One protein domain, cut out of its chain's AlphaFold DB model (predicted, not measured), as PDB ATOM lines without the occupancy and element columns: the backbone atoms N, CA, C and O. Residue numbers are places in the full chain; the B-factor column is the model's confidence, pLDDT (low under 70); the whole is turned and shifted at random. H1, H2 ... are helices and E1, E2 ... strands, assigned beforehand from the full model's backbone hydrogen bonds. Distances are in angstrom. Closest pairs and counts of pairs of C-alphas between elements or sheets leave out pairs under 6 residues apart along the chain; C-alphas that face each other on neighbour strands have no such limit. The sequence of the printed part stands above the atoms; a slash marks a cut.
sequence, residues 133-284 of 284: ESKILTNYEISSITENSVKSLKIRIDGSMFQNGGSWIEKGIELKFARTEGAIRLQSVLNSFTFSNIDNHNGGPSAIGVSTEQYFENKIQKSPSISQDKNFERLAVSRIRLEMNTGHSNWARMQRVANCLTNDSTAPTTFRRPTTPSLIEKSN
ATOM      1  N   GLU A 133      64.300  25.703-180.993       52.88
ATOM      2  CA  GLU A 133      64.223  26.486-179.767       52.88
ATOM      3  C   GLU A 133      62.971  27.367-179.815       52.88
ATOM      4  O   GLU A 133      62.763  28.160-180.735       52.88
ATOM      5  N   SER A 134      62.125  27.278-178.789       50.94
ATOM      6  CA  SER A 134      60.933  28.116-178.625       50.94
ATOM      7  C   SER A 134      61.288  29.549-178.201       50.94
ATOM      8  O   SER A 134      60.694  30.114-177.279       50.94
ATOM      9  N   LYS A 135      62.301  30.145-178.838       60.19
ATOM     10  CA  LYS A 135      62.712  31.526-178.613       60.19
ATOM     11  C   LYS A 135      62.022  32.427-179.607       60.19
ATOM     12  O   LYS A 135      62.061  32.238-180.819       60.19
ATOM     13  N   ILE A 136      61.382  33.451-179.064       58.06
ATOM     14  CA  ILE A 136      60.687  34.417-179.890       58.06
ATOM     15  C   ILE A 136      61.712  35.402-180.444       58.06
ATOM     16  O   ILE A 136      62.201  36.280-179.729       58.06
ATOM     17  N   LEU A 137      62.047  35.231-181.715       63.38
ATOM     18  CA  LEU A 137      62.965  36.088-182.445       63.38
ATOM     19  C   LEU A 137      62.245  37.349-182.962       63.38
ATOM     20  O   LEU A 137      61.099  37.281-183.401       63.38
ATOM     21  N   THR A 138      62.906  38.501-182.869       70.00
ATOM     22  CA  THR A 138      62.469  39.792-183.435       70.00
ATOM     23  C   THR A 138      63.434  40.213-184.533       70.00
ATOM     24  O   THR A 138      64.479  39.587-184.689       70.00
ATOM     25  N   ASN A 139      63.144  41.291-185.260       74.69
ATOM     26  CA  ASN A 139      64.163  41.929-186.097       74.69
ATOM     27  C   ASN A 139      65.376  42.362-185.224       74.69
ATOM     28  O   ASN A 139      65.217  42.654-184.038       74.69
ATOM     29  N   TYR A 140      66.594  42.319-185.777       82.19
ATOM     30  CA  TYR A 140      67.854  42.700-185.101       82.19
ATOM     31  C   TYR A 140      68.448  43.936-185.785       82.19
ATOM     32  O   TYR A 140      69.572  43.933-186.302       82.19
ATOM     33  N   GLU A 141      67.661  45.002-185.852       87.62
ATOM     34  CA  GLU A 141      68.073  46.219-186.524       87.62
ATOM     35  C   GLU A 141      68.975  47.064-185.638       87.62
ATOM     36  O   GLU A 141      68.659  47.329-184.487       87.62
ATOM     37  N   ILE A 142      70.096  47.539-186.182       90.50
ATOM     38  CA  ILE A 142      70.914  48.545-185.500       90.50
ATOM     39  C   ILE A 142      70.105  49.838-185.405       90.50
ATOM     40  O   ILE A 142      69.742  50.411-186.439       90.50
ATOM     41  N   SER A 143      69.878  50.293-184.174       88.38
ATOM     42  CA  SER A 143      69.240  51.574-183.870       88.38
ATOM     43  C   SER A 143      70.269  52.650-183.547       88.38
ATOM     44  O   SER A 143      70.131  53.803-183.944       88.38
ATOM     45  N   SER A 144      71.351  52.287-182.853       90.50
ATOM     46  CA  SER A 144      72.458  53.210-182.599       90.50
ATOM     47  C   SER A 144      73.754  52.499-182.240       90.50
ATOM     48  O   SER A 144      73.774  51.379-181.726       90.50
ATOM     49  N   ILE A 145      74.858  53.208-182.465       92.81
ATOM     50  CA  ILE A 145      76.196  52.793-182.067       92.81
ATOM     51  C   ILE A 145      76.796  53.856-181.148       92.81
ATOM     52  O   ILE A 145      76.745  55.050-181.433       92.81
ATOM     53  N   THR A 146      77.352  53.431-180.015       93.38
ATOM     54  CA  THR A 146      78.009  54.309-179.040       93.38
ATOM     55  C   THR A 146      79.389  53.775-178.680       93.38
ATOM     56  O   THR A 146      79.557  52.598-178.365       93.38
ATOM     57  N   GLU A 147      80.384  54.656-178.659       91.25
ATOM     58  CA  GLU A 147      81.764  54.318-178.311       91.25
ATOM     59  C   GLU A 147      82.156  54.972-176.985       91.25
ATOM     60  O   GLU A 147      82.521  56.150-176.931       91.25
ATOM     61  N   ASN A 148      82.108  54.186-175.906       84.00
ATOM     62  CA  ASN A 148      82.500  54.664-174.574       84.00
ATOM     63  C   ASN A 148      84.019  54.920-174.489       84.00
ATOM     64  O   ASN A 148      84.470  55.770-173.730       84.00
ATOM     65  N   SER A 149      84.817  54.195-175.279       88.06
ATOM     66  CA  SER A 149      86.274  54.328-175.369       88.06
ATOM     67  C   SER A 149      86.770  53.756-176.700       88.06
ATOM     68  O   SER A 149      86.010  53.117-177.424       88.06
ATOM     69  N   VAL A 150      88.060  53.917-177.013       86.94
ATOM     70  CA  VAL A 150      88.683  53.278-178.192       86.94
ATOM     71  C   VAL A 150      88.599  51.742-178.119       86.94
ATOM     72  O   VAL A 150      88.534  51.071-179.142       86.94
ATOM     73  N   LYS A 151      88.550  51.178-176.904       90.25
ATOM     74  CA  LYS A 151      88.548  49.729-176.651       90.25
ATOM     75  C   LYS A 151      87.151  49.133-176.491       90.25
ATOM     76  O   LYS A 151      87.032  47.923-176.327       90.25
ATOM     77  N   SER A 152      86.094  49.944-176.493       92.50
ATOM     78  CA  SER A 152      84.747  49.473-176.154       92.50
ATOM     79  C   SER A 152      83.683  50.096-177.043       92.50
ATOM     80  O   SER A 152      83.582  51.322-177.140       92.50
ATOM     81  N   LEU A 153      82.839  49.240-177.598       93.75
ATOM     82  CA  LEU A 153      81.736  49.589-178.477       93.75
ATOM     83  C   LEU A 153      80.441  49.046-177.887       93.75
ATOM     84  O   LEU A 153      80.401  47.923-177.390       93.75
ATOM     85  N   LYS A 154      79.378  49.836-177.952       94.88
ATOM     86  CA  LYS A 154      78.028  49.405-177.623       94.88
ATOM     87  C   LYS A 154      77.150  49.588-178.849       94.88
ATOM     88  O   LYS A 154      77.068  50.696-179.373       94.88
ATOM     89  N   ILE A 155      76.495  48.520-179.276       94.62
ATOM     90  CA  ILE A 155      75.497  48.556-180.343       94.62
ATOM     91  C   ILE A 155      74.143  48.307-179.691       94.62
ATOM     92  O   ILE A 155      73.971  47.327-178.966       94.62
ATOM     93  N   ARG A 156      73.204  49.222-179.910       93.56
ATOM     94  CA  ARG A 156      71.800  49.015-179.577       93.56
ATOM     95  C   ARG A 156      71.107  48.472-180.799       93.56
ATOM     96  O   ARG A 156      71.250  49.027-181.891       93.56
ATOM     97  N   ILE A 157      70.388  47.389-180.579       90.44
ATOM     98  CA  ILE A 157      69.542  46.792-181.588       90.44
ATOM     99  C   ILE A 157      68.116  46.755-181.077       90.44
ATOM    100  O   ILE A 157      67.886  46.488-179.895       90.44
ATOM    101  N   ASP A 158      67.173  47.035-181.954       87.69
ATOM    102  CA  ASP A 158      65.763  46.862-181.666       87.69
ATOM    103  C   ASP A 158      65.082  46.058-182.766       87.69
ATOM    104  O   ASP A 158      65.629  45.796-183.843       87.69
ATOM    105  N   GLY A 159      63.893  45.585-182.432       82.50
ATOM    106  CA  GLY A 159      63.018  44.994-183.410       82.50
ATOM    107  C   GLY A 159      61.694  44.589-182.820       82.50
ATOM    108  O   GLY A 159      61.526  44.402-181.611       82.50
ATOM    109  N   SER A 160      60.751  44.426-183.728       79.38
ATOM    110  CA  SER A 160      59.410  43.980-183.432       79.38
ATOM    111  C   SER A 160      59.070  42.757-184.275       79.38
ATOM    112  O   SER A 160      59.728  42.448-185.268       79.38
ATOM    113  N   MET A 161      58.067  42.015-183.832       77.44
ATOM    114  CA  MET A 161      57.428  40.972-184.615       77.44
ATOM    115  C   MET A 161      55.947  40.948-184.259       77.44
ATOM    116  O   MET A 161      55.588  40.900-183.083       77.44
ATOM    117  N   PHE A 162      55.098  40.904-185.280       74.12
ATOM    118  CA  PHE A 162      53.656  40.723-185.136       74.12
ATOM    119  C   PHE A 162      53.271  39.338-185.620       74.12
ATOM    120  O   PHE A 162      53.789  38.861-186.628       74.12
ATOM    121  N   GLN A 163      52.375  38.680-184.901       68.19
ATOM    122  CA  GLN A 163      51.845  37.380-185.268       68.19
ATOM    123  C   GLN A 163      50.358  37.470-185.598       68.19
ATOM    124  O   GLN A 163      49.655  38.400-185.197       68.19
ATOM    125  N   ASN A 164      49.878  36.474-186.339       64.12
ATOM    126  CA  ASN A 164      48.457  36.332-186.618       64.12
ATOM    127  C   ASN A 164      47.695  36.190-185.291       64.12
ATOM    128  O   ASN A 164      48.145  35.484-184.391       64.12
ATOM    129  N   GLY A 165      46.549  36.859-185.183       65.69
ATOM    130  CA  GLY A 165      45.724  36.837-183.973       65.69
ATOM    131  C   GLY A 165      45.985  37.964-182.972       65.69
ATOM    132  O   GLY A 165      45.311  37.974-181.957       65.69
ATOM    133  N   GLY A 166      46.884  38.915-183.264       68.56
ATOM    134  CA  GLY A 166      47.083  40.122-182.442       68.56
ATOM    135  C   GLY A 166      48.303  40.085-181.516       68.56
ATOM    136  O   GLY A 166      48.720  41.140-181.028       68.56
ATOM    137  N   SER A 167      48.929  38.916-181.349       76.94
ATOM    138  CA  SER A 167      50.176  38.757-180.598       76.94
ATOM    139  C   SER A 167      51.289  39.587-181.224       76.94
ATOM    140  O   SER A 167      51.516  39.559-182.434       76.94
ATOM    141  N   TRP A 168      52.037  40.303-180.398       79.50
ATOM    142  CA  TRP A 168      53.157  41.117-180.851       79.50
ATOM    143  C   TRP A 168      54.249  41.122-179.797       79.50
ATOM    144  O   TRP A 168      53.987  40.947-178.605       79.50
ATOM    145  N   ILE A 169      55.487  41.295-180.248       82.25
ATOM    146  CA  ILE A 169      56.669  41.342-179.393       82.25
ATOM    147  C   ILE A 169      57.573  42.460-179.871       82.25
ATOM    148  O   ILE A 169      57.814  42.588-181.065       82.25
ATOM    149  N   GLU A 170      58.084  43.241-178.930       85.56
ATOM    150  CA  GLU A 170      59.044  44.309-179.175       85.56
ATOM    151  C   GLU A 170      60.210  44.193-178.202       85.56
ATOM    152  O   GLU A 170      60.019  43.947-177.007       85.56
ATOM    153  N   LYS A 171      61.432  44.341-178.713       88.00
ATOM    154  CA  LYS A 171      62.657  44.147-177.940       88.00
ATOM    155  C   LYS A 171      63.676  45.232-178.232       88.00
ATOM    156  O   LYS A 171      63.825  45.662-179.371       88.00
ATOM    157  N   GLY A 172      64.427  45.591-177.199       90.88
ATOM    158  CA  GLY A 172      65.636  46.395-177.279       90.88
ATOM    159  C   GLY A 172      66.776  45.681-176.567       90.88
ATOM    160  O   GLY A 172      66.694  45.395-175.369       90.88
ATOM    161  N   ILE A 173      67.852  45.392-177.293       92.00
ATOM    162  CA  ILE A 173      69.004  44.631-176.807       92.00
ATOM    163  C   ILE A 173      70.266  45.497-176.896       92.00
ATOM    164  O   ILE A 173      70.549  46.123-177.918       92.00
ATOM    165  N   GLU A 174      71.047  45.537-175.818       93.69
ATOM    166  CA  GLU A 174      72.383  46.136-175.823       93.69
ATOM    167  C   GLU A 174      73.441  45.055-176.022       93.69
ATOM    168  O   GLU A 174      73.565  44.120-175.227       93.69
ATOM    169  N   LEU A 175      74.249  45.232-177.064       93.38
ATOM    170  CA  LEU A 175      75.416  44.416-177.358       93.38
ATOM    171  C   LEU A 175      76.671  45.191-176.967       93.38
ATOM    172  O   LEU A 175      76.931  46.273-177.501       93.38
ATOM    173  N   LYS A 176      77.463  44.651-176.039       93.50
ATOM    174  CA  LYS A 176      78.755  45.238-175.665       93.50
ATOM    175  C   LYS A 176      79.881  44.463-176.322       93.50
ATOM    176  O   LYS A 176      79.984  43.250-176.157       93.50
ATOM    177  N   PHE A 177      80.759  45.181-177.009       93.62
ATOM    178  CA  PHE A 177      81.929  44.634-177.676       93.62
ATOM    179  C   PHE A 177      83.216  45.221-177.098       93.62
ATOM    180  O   PHE A 177      83.320  46.432-176.874       93.62
ATOM    181  N   ALA A 178      84.223  44.365-176.941       93.56
ATOM    182  CA  ALA A 178      85.607  44.789-176.798       93.56
ATOM    183  C   ALA A 178      86.240  44.911-178.176       93.56
ATOM    184  O   ALA A 178      86.063  44.047-179.035       93.56
ATOM    185  N   ARG A 179      87.011  45.974-178.367       90.75
ATOM    186  CA  ARG A 179      87.771  46.212-179.586       90.75
ATOM    187  C   ARG A 179      89.246  45.979-179.310       90.75
ATOM    188  O   ARG A 179      89.811  46.559-178.380       90.75
ATOM    189  N   THR A 180      89.853  45.144-180.133       87.88
ATOM    190  CA  THR A 180      91.294  44.913-180.179       87.88
ATOM    191  C   THR A 180      91.803  45.240-181.575       87.88
ATOM    192  O   THR A 180      91.035  45.566-182.479       87.88
ATOM    193  N   GLU A 181      93.112  45.142-181.768       82.81
ATOM    194  CA  GLU A 181      93.674  45.130-183.112       82.81
ATOM    195  C   GLU A 181      93.066  43.966-183.915       82.81
ATOM    196  O   GLU A 181      93.058  42.826-183.445       82.81
ATOM    197  N   GLY A 182      92.477  44.270-185.076       85.00
ATOM    198  CA  GLY A 182      91.908  43.285-186.002       85.00
ATOM    199  C   GLY A 182      90.612  42.591-185.557       85.00
ATOM    200  O   GLY A 182      90.116  41.721-186.274       85.00
ATOM    201  N   ALA A 183      90.029  42.932-184.401       91.19
ATOM    202  CA  ALA A 183      88.788  42.290-183.969       91.19
ATOM    203  C   ALA A 183      87.869  43.172-183.116       91.19
ATOM    204  O   ALA A 183      88.302  43.961-182.274       91.19
ATOM    205  N   ILE A 184      86.567  42.958-183.295       93.12
ATOM    206  CA  ILE A 184      85.485  43.499-182.476       93.12
ATOM    207  C   ILE A 184      84.724  42.301-181.898       93.12
ATOM    208  O   ILE A 184      83.982  41.612-182.596       93.12
ATOM    209  N   ARG A 185      84.954  41.998-180.618       94.12
ATOM    210  CA  ARG A 185      84.477  40.773-179.962       94.12
ATOM    211  C   ARG A 185      83.303  41.055-179.037       94.12
ATOM    212  O   ARG A 185      83.438  41.854-178.111       94.12
ATOM    213  N   LEU A 186      82.191  40.349-179.238       92.75
ATOM    214  CA  LEU A 186      81.025  40.413-178.360       92.75
ATOM    215  C   LEU A 186      81.397  39.903-176.963       92.75
ATOM    216  O   LEU A 186      81.824  38.760-176.792       92.75
ATOM    217  N   GLN A 187      81.232  40.763-175.962       91.19
ATOM    218  CA  GLN A 187      81.479  40.445-174.559       91.19
ATOM    219  C   GLN A 187      80.190  40.061-173.849       91.19
ATOM    220  O   GLN A 187      80.152  39.050-173.151       91.19
ATOM    221  N   SER A 188      79.130  40.846-174.038       89.69
ATOM    222  CA  SER A 188      77.859  40.609-173.367       89.69
ATOM    223  C   SER A 188      76.661  41.080-174.175       89.69
ATOM    224  O   SER A 188      76.753  41.981-175.012       89.69
ATOM    225  N   VAL A 189      75.535  40.449-173.861       90.81
ATOM    226  CA  VAL A 189      74.209  40.721-174.402       90.81
ATOM    227  C   VAL A 189      73.299  41.029-173.220       90.81
ATOM    228  O   VAL A 189      73.290  40.289-172.228       90.81
ATOM    229  N   LEU A 190      72.573  42.138-173.310       92.00
ATOM    230  CA  LEU A 190      71.664  42.593-172.268       92.00
ATOM    231  C   LEU A 190      70.303  42.937-172.871       92.00
ATOM    232  O   LEU A 190      70.210  43.807-173.736       92.00
ATOM    233  N   ASN A 191      69.247  42.296-172.381       91.44
ATOM    234  CA  ASN A 191      67.874  42.671-172.702       91.44
ATOM    235  C   ASN A 191      67.513  43.991-172.005       91.44
ATOM    236  O   ASN A 191      67.185  43.994-170.823       91.44
ATOM    237  N   SER A 192      67.566  45.125-172.702       92.94
ATOM    238  CA  SER A 192      67.203  46.410-172.085       92.94
ATOM    239  C   SER A 192      65.706  46.537-171.858       92.94
ATOM    240  O   SER A 192      65.289  47.118-170.860       92.94
ATOM    241  N   PHE A 193      64.911  45.988-172.772       91.12
ATOM    242  CA  PHE A 193      63.479  45.819-172.611       91.12
ATOM    243  C   PHE A 193      62.976  44.736-173.562       91.12
ATOM    244  O   PHE A 193      63.419  44.625-174.702       91.12
ATOM    245  N   THR A 194      62.001  43.968-173.103       89.50
ATOM    246  CA  THR A 194      61.138  43.143-173.942       89.50
ATOM    247  C   THR A 194      59.714  43.412-173.506       89.50
ATOM    248  O   THR A 194      59.423  43.313-172.317       89.50
ATOM    249  N   PHE A 195      58.850  43.703-174.465       88.06
ATOM    250  CA  PHE A 195      57.410  43.753-174.300       88.06
ATOM    251  C   PHE A 195      56.787  42.673-175.175       88.06
ATOM    252  O   PHE A 195      57.215  42.465-176.310       88.06
ATOM    253  N   SER A 196      55.785  41.980-174.658       87.12
ATOM    254  CA  SER A 196      55.079  40.940-175.397       87.12
ATOM    255  C   SER A 196      53.608  40.939-175.033       87.12
ATOM    256  O   SER A 196      53.295  40.872-173.847       87.12
ATOM    257  N   ASN A 197      52.723  40.935-176.026       83.00
ATOM    258  CA  ASN A 197      51.358  40.474-175.827       83.00
ATOM    259  C   ASN A 197      51.292  38.972-176.104       83.00
ATOM    260  O   ASN A 197      51.617  38.527-177.207       83.00
ATOM    261  N   ILE A 198      50.894  38.214-175.089       70.12
ATOM    262  CA  ILE A 198      50.604  36.793-175.200       70.12
ATOM    263  C   ILE A 198      49.090  36.694-175.372       70.12
ATOM    264  O   ILE A 198      48.356  36.639-174.380       70.12
ATOM    265  N   ASP A 199      48.614  36.709-176.621       65.81
ATOM    266  CA  ASP A 199      47.204  36.420-176.862       65.81
ATOM    267  C   ASP A 199      46.948  34.942-176.597       65.81
ATOM    268  O   ASP A 199      47.621  34.039-177.102       65.81
ATOM    269  N   ASN A 200      45.948  34.700-175.760       58.56
ATOM    270  CA  ASN A 200      45.545  33.364-175.392       58.56
ATOM    271  C   ASN A 200      44.613  32.852-176.498       58.56
ATOM    272  O   ASN A 200      43.418  33.142-176.494       58.56
ATOM    273  N   HIS A 201      45.147  32.085-177.454       57.22
ATOM    274  CA  HIS A 201      44.365  31.506-178.562       57.22
ATOM    275  C   HIS A 201      43.173  30.641-178.098       57.22
ATOM    276  O   HIS A 201      42.286  30.342-178.890       57.22
ATOM    277  N   ASN A 202      43.117  30.302-176.805       57.62
ATOM    278  CA  ASN A 202      42.034  29.566-176.153       57.62
ATOM    279  C   ASN A 202      40.927  30.469-175.555       57.62
ATOM    280  O   ASN A 202      40.140  29.998-174.740       57.62
ATOM    281  N   GLY A 203      40.870  31.763-175.899       58.47
ATOM    282  CA  GLY A 203      39.814  32.689-175.450       58.47
ATOM    283  C   GLY A 203      39.967  33.217-174.016       58.47
ATOM    284  O   GLY A 203      39.050  33.843-173.486       58.47
ATOM    285  N   GLY A 204      41.115  32.974-173.379       59.59
ATOM    286  CA  GLY A 204      41.461  33.578-172.091       59.59
ATOM    287  C   GLY A 204      41.870  35.053-172.227       59.59
ATOM    288  O   GLY A 204      42.177  35.504-173.331       59.59
ATOM    289  N   PRO A 205      41.914  35.811-171.118       61.03
ATOM    290  CA  PRO A 205      42.384  37.194-171.143       61.03
ATOM    291  C   PRO A 205      43.831  37.265-171.652       61.03
ATOM    292  O   PRO A 205      44.674  36.452-171.254       61.03
ATOM    293  N   SER A 206      44.098  38.231-172.534       73.00
ATOM    294  CA  SER A 206      45.447  38.567-172.987       73.00
ATOM    295  C   SER A 206      46.302  38.995-171.794       73.00
ATOM    296  O   SER A 206      45.817  39.597-170.832       73.00
ATOM    297  N   ALA A 207      47.585  38.646-171.831       83.12
ATOM    298  CA  ALA A 207      48.537  39.051-170.807       83.12
ATOM    299  C   ALA A 207      49.705  39.791-171.451       83.12
ATOM    300  O   ALA A 207      50.274  39.340-172.449       83.12
ATOM    301  N   ILE A 208      50.104  40.904-170.835       86.25
ATOM    302  CA  ILE A 208      51.307  41.621-171.235       86.25
ATOM    303  C   ILE A 208      52.476  41.150-170.383       86.25
ATOM    304  O   ILE A 208      52.491  41.311-169.164       86.25
ATOM    305  N   GLY A 209      53.473  40.592-171.061       88.69
ATOM    306  CA  GLY A 209      54.789  40.307-170.513       88.69
ATOM    307  C   GLY A 209      55.737  41.485-170.717       88.69
ATOM    308  O   GLY A 209      55.812  42.061-171.803       88.69
ATOM    309  N   VAL A 210      56.490  41.821-169.675       90.38
ATOM    310  CA  VAL A 210      57.589  42.786-169.701       90.38
ATOM    311  C   VAL A 210      58.806  42.144-169.054       90.38
ATOM    312  O   VAL A 210      58.695  41.482-168.025       90.38
ATOM    313  N   SER A 211      59.991  42.313-169.632       90.94
ATOM    314  CA  SER A 211      61.223  41.906-168.953       90.94
ATOM    315  C   SER A 211      62.389  42.826-169.256       90.94
ATOM    316  O   SER A 211      62.526  43.332-170.370       90.94
ATOM    317  N   THR A 212      63.240  43.009-168.252       93.00
ATOM    318  CA  THR A 212      64.467  43.800-168.335       93.00
ATOM    319  C   THR A 212      65.632  43.022-167.736       93.00
ATOM    320  O   THR A 212      65.459  42.124-166.907       93.00
ATOM    321  N   GLU A 213      66.835  43.356-168.185       93.44
ATOM    322  CA  GLU A 213      68.090  42.924-167.600       93.44
ATOM    323  C   GLU A 213      68.966  44.140-167.285       93.44
ATOM    324  O   GLU A 213      69.092  45.062-168.093       93.44
ATOM    325  N   GLN A 214      69.612  44.134-166.119       92.25
ATOM    326  CA  GLN A 214      70.506  45.207-165.680       92.25
ATOM    327  C   GLN A 214      71.744  44.646-164.984       92.25
ATOM    328  O   GLN A 214      71.707  43.576-164.381       92.25
ATOM    329  N   TYR A 215      72.860  45.367-165.061       89.38
ATOM    330  CA  TYR A 215      74.049  45.014-164.287       89.38
ATOM    331  C   TYR A 215      73.844  45.382-162.816       89.38
ATOM    332  O   TYR A 215      73.558  46.536-162.511       89.38
ATOM    333  N   PHE A 216      74.059  44.418-161.925       88.00
ATOM    334  CA  PHE A 216      73.994  44.589-160.477       88.00
ATOM    335  C   PHE A 216      75.140  43.810-159.830       88.00
ATOM    336  O   PHE A 216      75.204  42.592-159.981       88.00
ATOM    337  N   GLU A 217      76.068  44.504-159.164       84.75
ATOM    338  CA  GLU A 217      77.178  43.900-158.399       84.75
ATOM    339  C   GLU A 217      77.878  42.728-159.126       84.75
ATOM    340  O   GLU A 217      77.992  41.611-158.621       84.75
ATOM    341  N   ASN A 218      78.328  42.970-160.365       85.19
ATOM    342  CA  ASN A 218      78.989  41.994-161.254       85.19
ATOM    343  C   ASN A 218      78.114  40.840-161.774       85.19
ATOM    344  O   ASN A 218      78.598  39.978-162.512       85.19
ATOM    345  N   LYS A 219      76.825  40.829-161.449       90.38
ATOM    346  CA  LYS A 219      75.818  39.939-162.026       90.38
ATOM    347  C   LYS A 219      74.919  40.715-162.979       90.38
ATOM    348  O   LYS A 219      74.969  41.942-163.069       90.38
ATOM    349  N   ILE A 220      74.102  39.975-163.712       90.12
ATOM    350  CA  ILE A 220      72.989  40.523-164.472       90.12
ATOM    351  C   ILE A 220      71.710  40.127-163.748       90.12
ATOM    352  O   ILE A 220      71.398  38.942-163.636       90.12
ATOM    353  N   GLN A 221      71.014  41.130-163.230       92.44
ATOM    354  CA  GLN A 221      69.684  41.024-162.657       92.44
ATOM    355  C   GLN A 221      68.667  40.940-163.791       92.44
ATOM    356  O   GLN A 221      68.717  41.754-164.709       92.44
ATOM    357  N   LYS A 222      67.751  39.979-163.721       91.38
ATOM    358  CA  LYS A 222      66.613  39.829-164.625       91.38
ATOM    359  C   LYS A 222      65.329  40.068-163.841       91.38
ATOM    360  O   LYS A 222      65.053  39.340-162.883       91.38
ATOM    361  N   SER A 223      64.532  41.017-164.316       90.31
ATOM    362  CA  SER A 223      63.267  41.413-163.699       90.31
ATOM    363  C   SER A 223      62.121  41.174-164.687       90.31
ATOM    364  O   SER A 223      61.957  41.952-165.629       90.31
ATOM    365  N   PRO A 224      61.371  40.064-164.563       91.12
ATOM    366  CA  PRO A 224      60.174  39.818-165.358       91.12
ATOM    367  C   PRO A 224      58.916  40.408-164.699       91.12
ATOM    368  O   PRO A 224      58.842  40.583-163.486       91.12
ATOM    369  N   SER A 225      57.893  40.669-165.503       89.19
ATOM    370  CA  SER A 225      56.551  41.045-165.065       89.19
ATOM    371  C   SER A 225      55.546  40.515-166.082       89.19
ATOM    372  O   SER A 225      55.786  40.608-167.284       89.19
ATOM    373  N   ILE A 226      54.456  39.908-165.623       87.62
ATOM    374  CA  ILE A 226      53.352  39.455-166.475       87.62
ATOM    375  C   ILE A 226      52.068  39.925-165.804       87.62
ATOM    376  O   ILE A 226      51.863  39.647-164.625       87.62
ATOM    377  N   SER A 227      51.216  40.634-166.542       84.12
ATOM    378  CA  SER A 227      49.977  41.183-165.996       84.12
ATOM    379  C   SER A 227      48.815  41.082-166.979       84.12
ATOM    380  O   SER A 227      48.987  41.259-168.186       84.12
ATOM    381  N   GLN A 228      47.630  40.817-166.430       83.44
ATOM    382  CA  GLN A 228      46.329  40.891-167.108       83.44
ATOM    383  C   GLN A 228      45.575  42.188-166.753       83.44
ATOM    384  O   GLN A 228      44.426  42.377-167.150       83.44
ATOM    385  N   ASP A 229      46.188  43.083-165.969       82.31
ATOM    386  CA  ASP A 229      45.584  44.366-165.611       82.31
ATOM    387  C   ASP A 229      45.491  45.267-166.852       82.31
ATOM    388  O   ASP A 229      46.499  45.617-167.473       82.31
ATOM    389  N   LYS A 230      44.274  45.709-167.183       77.94
ATOM    390  CA  LYS A 230      44.003  46.610-168.313       77.94
ATOM    391  C   LYS A 230      44.767  47.932-168.231       77.94
ATOM    392  O   LYS A 230      45.080  48.522-169.263       77.94
ATOM    393  N   ASN A 231      45.074  48.436-167.035       78.25
ATOM    394  CA  ASN A 231      45.893  49.637-166.874       78.25
ATOM    395  C   ASN A 231      47.358  49.369-167.225       78.25
ATOM    396  O   ASN A 231      47.979  50.199-167.894       78.25
ATOM    397  N   PHE A 232      47.883  48.209-166.823       80.44
ATOM    398  CA  PHE A 232      49.220  47.747-167.195       80.44
ATOM    399  C   PHE A 232      49.317  47.563-168.712       80.44
ATOM    400  O   PHE A 232      50.229  48.090-169.353       80.44
ATOM    401  N   GLU A 233      48.317  46.905-169.302       76.31
ATOM    402  CA  GLU A 233      48.195  46.735-170.746       76.31
ATOM    403  C   GLU A 233      48.142  48.083-171.466       76.31
ATOM    404  O   GLU A 233      48.931  48.330-172.375       76.31
ATOM    405  N   ARG A 234      47.276  49.003-171.028       76.31
ATOM    406  CA  ARG A 234      47.166  50.339-171.623       76.31
ATOM    407  C   ARG A 234      48.497  51.085-171.568       76.31
ATOM    408  O   ARG A 234      48.861  51.729-172.551       76.31
ATOM    409  N   LEU A 235      49.225  51.015-170.453       74.25
ATOM    410  CA  LEU A 235      50.535  51.655-170.311       74.25
ATOM    411  C   LEU A 235      51.585  51.046-171.246       74.25
ATOM    412  O   LEU A 235      52.344  51.800-171.845       74.25
ATOM    413  N   ALA A 236      51.614  49.726-171.419       75.69
ATOM    414  CA  ALA A 236      52.540  49.076-172.342       75.69
ATOM    415  C   ALA A 236      52.157  49.333-173.816       75.69
ATOM    416  O   ALA A 236      52.946  49.873-174.591       75.69
ATOM    417  N   VAL A 237      50.914  49.026-174.195       70.19
ATOM    418  CA  VAL A 237      50.416  49.053-175.580       70.19
ATOM    419  C   VAL A 237      50.341  50.468-176.148       70.19
ATOM    420  O   VAL A 237      50.749  50.689-177.287       70.19
ATOM    421  N   SER A 238      49.847  51.450-175.381       66.31
ATOM    422  CA  SER A 238      49.762  52.840-175.871       66.31
ATOM    423  C   SER A 238      51.134  53.411-176.211       66.31
ATOM    424  O   SER A 238      51.260  54.247-177.100       66.31
ATOM    425  N   ARG A 239      52.179  52.962-175.512       63.53
ATOM    426  CA  ARG A 239      53.541  53.450-175.708       63.53
ATOM    427  C   ARG A 239      54.199  52.788-176.911       63.53
ATOM    428  O   ARG A 239      54.888  53.483-177.637       63.53
ATOM    429  N   ILE A 240      53.887  51.522-177.152       62.47
ATOM    430  CA  ILE A 240      54.386  50.723-178.272       62.47
ATOM    431  C   ILE A 240      53.756  51.155-179.600       62.47
ATOM    432  O   ILE A 240      54.460  51.488-180.551       62.47
ATOM    433  N   ARG A 241      52.424  51.290-179.649       59.16
ATOM    434  CA  ARG A 241      51.709  51.694-180.874       59.16
ATOM    435  C   ARG A 241      52.058  53.105-181.359       59.16
ATOM    436  O   ARG A 241      52.023  53.354-182.558       59.16
ATOM    437  N   LEU A 242      52.385  54.026-180.450       54.38
ATOM    438  CA  LEU A 242      52.805  55.382-180.826       54.38
ATOM    439  C   LEU A 242      54.155  55.394-181.557       54.38
ATOM    440  O   LEU A 242      54.337  56.206-182.455       54.38
ATOM    441  N   GLU A 243      55.072  54.501-181.186       53.56
ATOM    442  CA  GLU A 243      56.432  54.438-181.741       53.56
ATOM    443  C   GLU A 243      56.479  53.573-183.018       53.56
ATOM    444  O   GLU A 243      57.258  53.834-183.935       53.56
ATOM    445  N   MET A 244      55.564  52.604-183.145       52.03
ATOM    446  CA  MET A 244      55.348  51.844-184.385       52.03
ATOM    447  C   MET A 244      54.958  52.747-185.563       52.03
ATOM    448  O   MET A 244      55.399  52.516-186.684       52.03
ATOM    449  N   ASN A 245      54.195  53.815-185.308       48.41
ATOM    450  CA  ASN A 245      53.824  54.789-186.338       48.41
ATOM    451  C   ASN A 245      54.987  55.704-186.757       48.41
ATOM    452  O   ASN A 245      54.908  56.335-187.807       48.41
ATOM    453  N   THR A 246      56.054  55.797-185.954       52.94
ATOM    454  CA  THR A 246      57.238  56.619-186.253       52.94
ATOM    455  C   THR A 246      58.405  55.818-186.829       52.94
ATOM    456  O   THR A 246      59.430  56.409-187.155       52.94
ATOM    457  N   GLY A 247      58.280  54.490-186.943       51.44
ATOM    458  CA  GLY A 247      59.308  53.611-187.517       51.44
ATOM    459  C   GLY A 247      60.595  53.475-186.688       51.44
ATOM    460  O   GLY A 247      61.529  52.804-187.116       51.44
ATOM    461  N   HIS A 248      60.659  54.081-185.500       56.09
ATOM    462  CA  HIS A 248      61.831  54.070-184.626       56.09
ATOM    463  C   HIS A 248      61.412  53.967-183.164       56.09
ATOM    464  O   HIS A 248      60.533  54.703-182.721       56.09
ATOM    465  N   SER A 249      62.079  53.091-182.406       63.88
ATOM    466  CA  SER A 249      61.844  52.971-180.972       63.88
ATOM    467  C   SER A 249      62.469  54.163-180.231       63.88
ATOM    468  O   SER A 249      63.679  54.408-180.298       63.88
ATOM    469  N   ASN A 250      61.679  54.923-179.465       79.62
ATOM    470  CA  ASN A 250      62.237  55.818-178.451       79.62
ATOM    471  C   ASN A 250      62.830  54.989-177.304       79.62
ATOM    472  O   ASN A 250      62.218  54.788-176.250       79.62
ATOM    473  N   TRP A 251      64.054  54.511-177.522       85.94
ATOM    474  CA  TRP A 251      64.780  53.606-176.638       85.94
ATOM    475  C   TRP A 251      64.714  54.004-175.163       85.94
ATOM    476  O   TRP A 251      64.400  53.192-174.296       85.94
ATOM    477  N   ALA A 252      65.027  55.270-174.862       87.38
ATOM    478  CA  ALA A 252      65.108  55.763-173.490       87.38
ATOM    479  C   ALA A 252      63.746  55.707-172.788       87.38
ATOM    480  O   ALA A 252      63.668  55.403-171.596       87.38
ATOM    481  N   ARG A 253      62.670  55.986-173.528       85.50
ATOM    482  CA  ARG A 253      61.300  55.880-173.033       85.50
ATOM    483  C   ARG A 253      60.888  54.422-172.852       85.50
ATOM    484  O   ARG A 253      60.376  54.098-171.785       85.50
ATOM    485  N   MET A 254      61.154  53.556-173.829       88.50
ATOM    486  CA  MET A 254      60.835  52.125-173.760       88.50
ATOM    487  C   MET A 254      61.525  51.449-172.575       88.50
ATOM    488  O   MET A 254      60.874  50.801-171.759       88.50
ATOM    489  N   GLN A 255      62.821  51.705-172.402       90.56
ATOM    490  CA  GLN A 255      63.589  51.214-171.263       90.56
ATOM    491  C   GLN A 255      63.040  51.731-169.924       90.56
ATOM    492  O   GLN A 255      62.923  50.968-168.967       90.56
ATOM    493  N   ARG A 256      62.664  53.017-169.840       89.56
ATOM    494  CA  ARG A 256      62.075  53.595-168.621       89.56
ATOM    495  C   ARG A 256      60.753  52.925-168.262       89.56
ATOM    496  O   ARG A 256      60.564  52.559-167.108       89.56
ATOM    497  N   VAL A 257      59.862  52.761-169.239       88.25
ATOM    498  CA  VAL A 257      58.562  52.106-169.036       88.25
ATOM    499  C   VAL A 257      58.765  50.664-168.591       88.25
ATOM    500  O   VAL A 257      58.161  50.254-167.604       88.25
ATOM    501  N   ALA A 258      59.650  49.923-169.260       90.75
ATOM    502  CA  ALA A 258      59.936  48.543-168.897       90.75
ATOM    503  C   ALA A 258      60.431  48.441-167.449       90.75
ATOM    504  O   ALA A 258      59.888  47.657-166.678       90.75
ATOM    505  N   ASN A 259      61.379  49.297-167.055       90.75
ATOM    506  CA  ASN A 259      61.902  49.335-165.691       90.75
ATOM    507  C   ASN A 259      60.817  49.633-164.645       90.75
ATOM    508  O   ASN A 259      60.785  48.963-163.617       90.75
ATOM    509  N   CYS A 260      59.925  50.601-164.895       88.25
ATOM    510  CA  CYS A 260      58.808  50.888-163.988       88.25
ATOM    511  C   CYS A 260      57.916  49.652-163.803       88.25
ATOM    512  O   CYS A 260      57.714  49.197-162.683       88.25
ATOM    513  N   LEU A 261      57.465  49.050-164.909       88.56
ATOM    514  CA  LEU A 261      56.563  47.894-164.883       88.56
ATOM    515  C   LEU A 261      57.197  46.639-164.261       88.56
ATOM    516  O   LEU A 261      56.482  45.780-163.743       88.56
ATOM    517  N   THR A 262      58.526  46.505-164.323       89.38
ATOM    518  CA  THR A 262      59.246  45.386-163.699       89.38
ATOM    519  C   THR A 262      59.598  45.626-162.234       89.38
ATOM    520  O   THR A 262      59.751  44.652-161.508       89.38
ATOM    521  N   ASN A 263      59.726  46.880-161.791       84.81
ATOM    522  CA  ASN A 263      60.017  47.208-160.390       84.81
ATOM    523  C   ASN A 263      58.775  47.113-159.499       84.81
ATOM    524  O   ASN A 263      58.890  46.723-158.343       84.81
ATOM    525  N   ASP A 264      57.599  47.414-160.051       76.44
ATOM    526  CA  ASP A 264      56.313  47.286-159.350       76.44
ATOM    527  C   ASP A 264      55.781  45.834-159.354       76.44
ATOM    528  O   ASP A 264      54.689  45.552-158.862       76.44
ATOM    529  N   SER A 265      56.541  44.897-159.929       73.69
ATOM    530  CA  SER A 265      56.189  43.482-160.041       73.69
ATOM    531  C   SER A 265      56.527  42.718-158.761       73.69
ATOM    532  O   SER A 265      57.625  42.836-158.223       73.69
ATOM    533  N   THR A 266      55.623  41.845-158.320       75.19
ATOM    534  CA  THR A 266      55.898  40.865-157.254       75.19
ATOM    535  C   THR A 266      56.668  39.642-157.757       75.19
ATOM    536  O   THR A 266      57.008  38.757-156.969       75.19
ATOM    537  N   ALA A 267      56.936  39.554-159.065       76.88
ATOM    538  CA  ALA A 267      57.630  38.415-159.644       76.88
ATOM    539  C   ALA A 267      59.081  38.325-159.136       76.88
ATOM    540  O   ALA A 267      59.765  39.343-158.988       76.88
ATOM    541  N   PRO A 268      59.592  37.105-158.905       77.75
ATOM    542  CA  PRO A 268      60.935  36.925-158.386       77.75
ATOM    543  C   PRO A 268      61.977  37.434-159.383       77.75
ATOM    544  O   PRO A 268      62.025  37.040-160.551       77.75
ATOM    545  N   THR A 269      62.860  38.287-158.877       85.75
ATOM    546  CA  THR A 269      64.082  38.668-159.575       85.75
ATOM    547  C   THR A 269      65.038  37.479-159.611       85.75
ATOM    548  O   THR A 269      65.246  36.797-158.608       85.75
ATOM    549  N   THR A 270      65.668  37.254-160.760       90.06
ATOM    550  CA  THR A 270      66.713  36.232-160.911       90.06
ATOM    551  C   THR A 270      68.036  36.875-161.299       90.06
ATOM    552  O   THR A 270      68.066  37.990-161.814       90.06
ATOM    553  N   PHE A 271      69.149  36.189-161.044       91.25
ATOM    554  CA  PHE A 271      70.481  36.691-161.372       91.25
ATOM    555  C   PHE A 271      71.241  35.676-162.215       91.25
ATOM    556  O   PHE A 271      71.255  34.486-161.901       91.25
ATOM    557  N   ARG A 272      71.937  36.155-163.246       89.75
ATOM    558  CA  ARG A 272      72.867  35.357-164.054       89.75
ATOM    559  C   ARG A 272      74.257  35.980-164.073       89.75
ATOM    560  O   ARG A 272      74.426  37.170-163.803       89.75
ATOM    561  N   ARG A 273      75.276  35.184-164.400       87.69
ATOM    562  CA  ARG A 273      76.622  35.721-164.649       87.69
ATOM    563  C   ARG A 273      76.633  36.446-166.002       87.69
ATOM    564  O   ARG A 273      75.914  36.021-166.904       87.69
ATOM    565  N   PRO A 274      77.482  37.469-166.202       82.38
ATOM    566  CA  PRO A 274      77.621  38.135-167.502       82.38
ATOM    567  C   PRO A 274      78.015  37.203-168.653       82.38
ATOM    568  O   PRO A 274      77.728  37.501-169.808       82.38
ATOM    569  N   THR A 275      78.677  36.090-168.332       79.88
ATOM    570  CA  THR A 275      79.096  35.054-169.283       79.88
ATOM    571  C   THR A 275      78.019  34.005-169.553       79.88
ATOM    572  O   THR A 275      78.147  33.257-170.516       79.88
ATOM    573  N   THR A 276      76.977  33.925-168.723       83.94
ATOM    574  CA  THR A 276      75.833  33.040-168.962       83.94
ATOM    575  C   THR A 276      74.974  33.641-170.075       83.94
ATOM    576  O   THR A 276      74.644  34.825-169.954       83.94
ATOM    577  N   PRO A 277      74.583  32.871-171.107       81.88
ATOM    578  CA  PRO A 277      73.739  33.369-172.188       81.88
ATOM    579  C   PRO A 277      72.464  34.053-171.675       81.88
ATOM    580  O   PRO A 277      71.818  33.582-170.735       81.88
ATOM    581  N   SER A 278      72.112  35.193-172.272       80.62
ATOM    582  CA  SER A 278      70.783  35.792-172.124       80.62
ATOM    583  C   SER A 278      69.725  34.886-172.763       80.62
ATOM    584  O   SER A 278      70.029  34.094-173.650       80.62
ATOM    585  N   LEU A 279      68.453  35.061-172.388       75.31
ATOM    586  CA  LEU A 279      67.310  34.399-173.044       75.31
ATOM    587  C   LEU A 279      67.282  34.639-174.569       75.31
ATOM    588  O   LEU A 279      66.664  33.888-175.315       75.31
ATOM    589  N   ILE A 280      67.914  35.728-175.003       78.19
ATOM    590  CA  ILE A 280      67.936  36.205-176.383       78.19
ATOM    591  C   ILE A 280      69.100  35.596-177.184       78.19
ATOM    592  O   ILE A 280      69.115  35.654-178.410       78.19
ATOM    593  N   GLU A 281      70.069  34.995-176.503       81.62
ATOM    594  CA  GLU A 281      71.176  34.289-177.142       81.62
ATOM    595  C   GLU A 281      70.790  32.835-177.431       81.62
ATOM    596  O   GLU A 281      69.965  32.272-176.711       81.62
ATOM    597  N   LYS A 282      71.407  32.210-178.439       76.81
ATOM    598  CA  LYS A 282      71.317  30.759-178.677       76.81
ATOM    599  C   LYS A 282      71.734  29.979-177.433       76.81
ATOM    600  O   LYS A 282      72.651  30.396-176.720       76.81
ATOM    601  N   SER A 283      71.053  28.866-177.161       67.06
ATOM    602  CA  SER A 283      71.542  27.944-176.134       67.06
ATOM    603  C   SER A 283      72.715  27.188-176.754       67.06
ATOM    604  O   SER A 283      72.602  26.691-177.871       67.06
ATOM    605  N   ASN A 284      73.858  27.188-176.072       58.38
ATOM    606  CA  ASN A 284      75.009  26.382-176.480       58.38
ATOM    607  C   ASN A 284      74.790  24.912-176.131       58.38
ATOM    608  O   ASN A 284      74.160  24.666-175.075       58.38
TER     609      ASN A 284
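AT A GLANCE: This is residues 133 to 284 of the 284 residues of an uncharacterized protein of Fibrobacteres bacterium (UniProt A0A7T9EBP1). Picture one long, twisted antiparallel sheet of seven strands with a helical hairpin, H1 and H2, packed across one face, while both ends of the printed part lie on the other side of the sheet. E1 to E6 follow one another side by side, and short E7 adds the last edge after the helices. The printed part has 152 residues, with two named helices and seven named strands along the chain as E1 E2 E3 E4 E5 E6 H1 H2 E7; the sheet's order is E1 - E2 - E3 - E4 - E5 - E6 - E7. The class is mixed, helices and strands, and the whole is compact, with a radius of gyration of the C-alphas of 16.1 A and an elongated outline of 55 by 34 by 29 A.

IN THESE COORDINATES: Find C-alpha 141 at (68.073, 46.219, -186.524); from there E1 runs to residue 149, 22.8 A. Next come E2, residues 152 to 162, 33.5 A, and E3, residues 168 to 180, 38.3 A. E4, residues 183 to 198, spans 39.6 A and bends by 54 degrees at residue 187. E5 holds residues 207 to 216, 28.0 A, and E6 residues 219 to 227, 26.2 A. H1 starts at C-alpha 230, (44.003, 46.610, -168.313), and reaches residue 244, 20.4 A; H2, residues 251 to 263, measures 18.1 A. E7, residues 270 to 272, 7.0 A, ends at C-alpha 272, (72.867, 35.357, -164.054).

HOW THE PARTS SIT: E1 to E6 form a meander, each strand the antiparallel neighbour of the one before. Look for N 146 and O 154, 2.8 A, between E1 and E2; N 161 and O 169, 2.8 A, between E2 and E3; N 185 and O 178, 2.8 A, between E3 and E4; N 213 and O 191, 2.7 A, between E4 and E5; and N 210 and O 225, 2.8 A, between E5 and E6. Edge strand E7 is antiparallel to E6, with N 220 and O 272 at 2.8 A. H1 and H2 are on the same face, giving two layers, helices over one face of a sheet. H2 runs across the strands at a height over the sheet of 8.1 A; its closest C-alphas to E6 are Thr 262 and Ser 225, 5.3 A. H1 also runs across them, at a height of 9.9 A; its closest C-alphas to E5 are Glu 233 and Ile 208, 6.0 A. The helical hairpin H1 and H2 touch at a shallow tilt of 14 degrees, opposite ways, closest at the C-alphas of Ala 236 and Val 257, 7.5 A. In H2 every O i to N i+4 pair is within hydrogen-bond range; in H1, 8 of 11 are.

THE WHOLE: The two C-alphas farthest apart, Glu 181 and Gly 203, are 55.8 A apart. The printed part has no cut and no long link. Its mean pLDDT is 80.8; look for values under 70 at residues 133 to 137, 163 to 166, 199 to 205, 238 to 249 and 283 to 284.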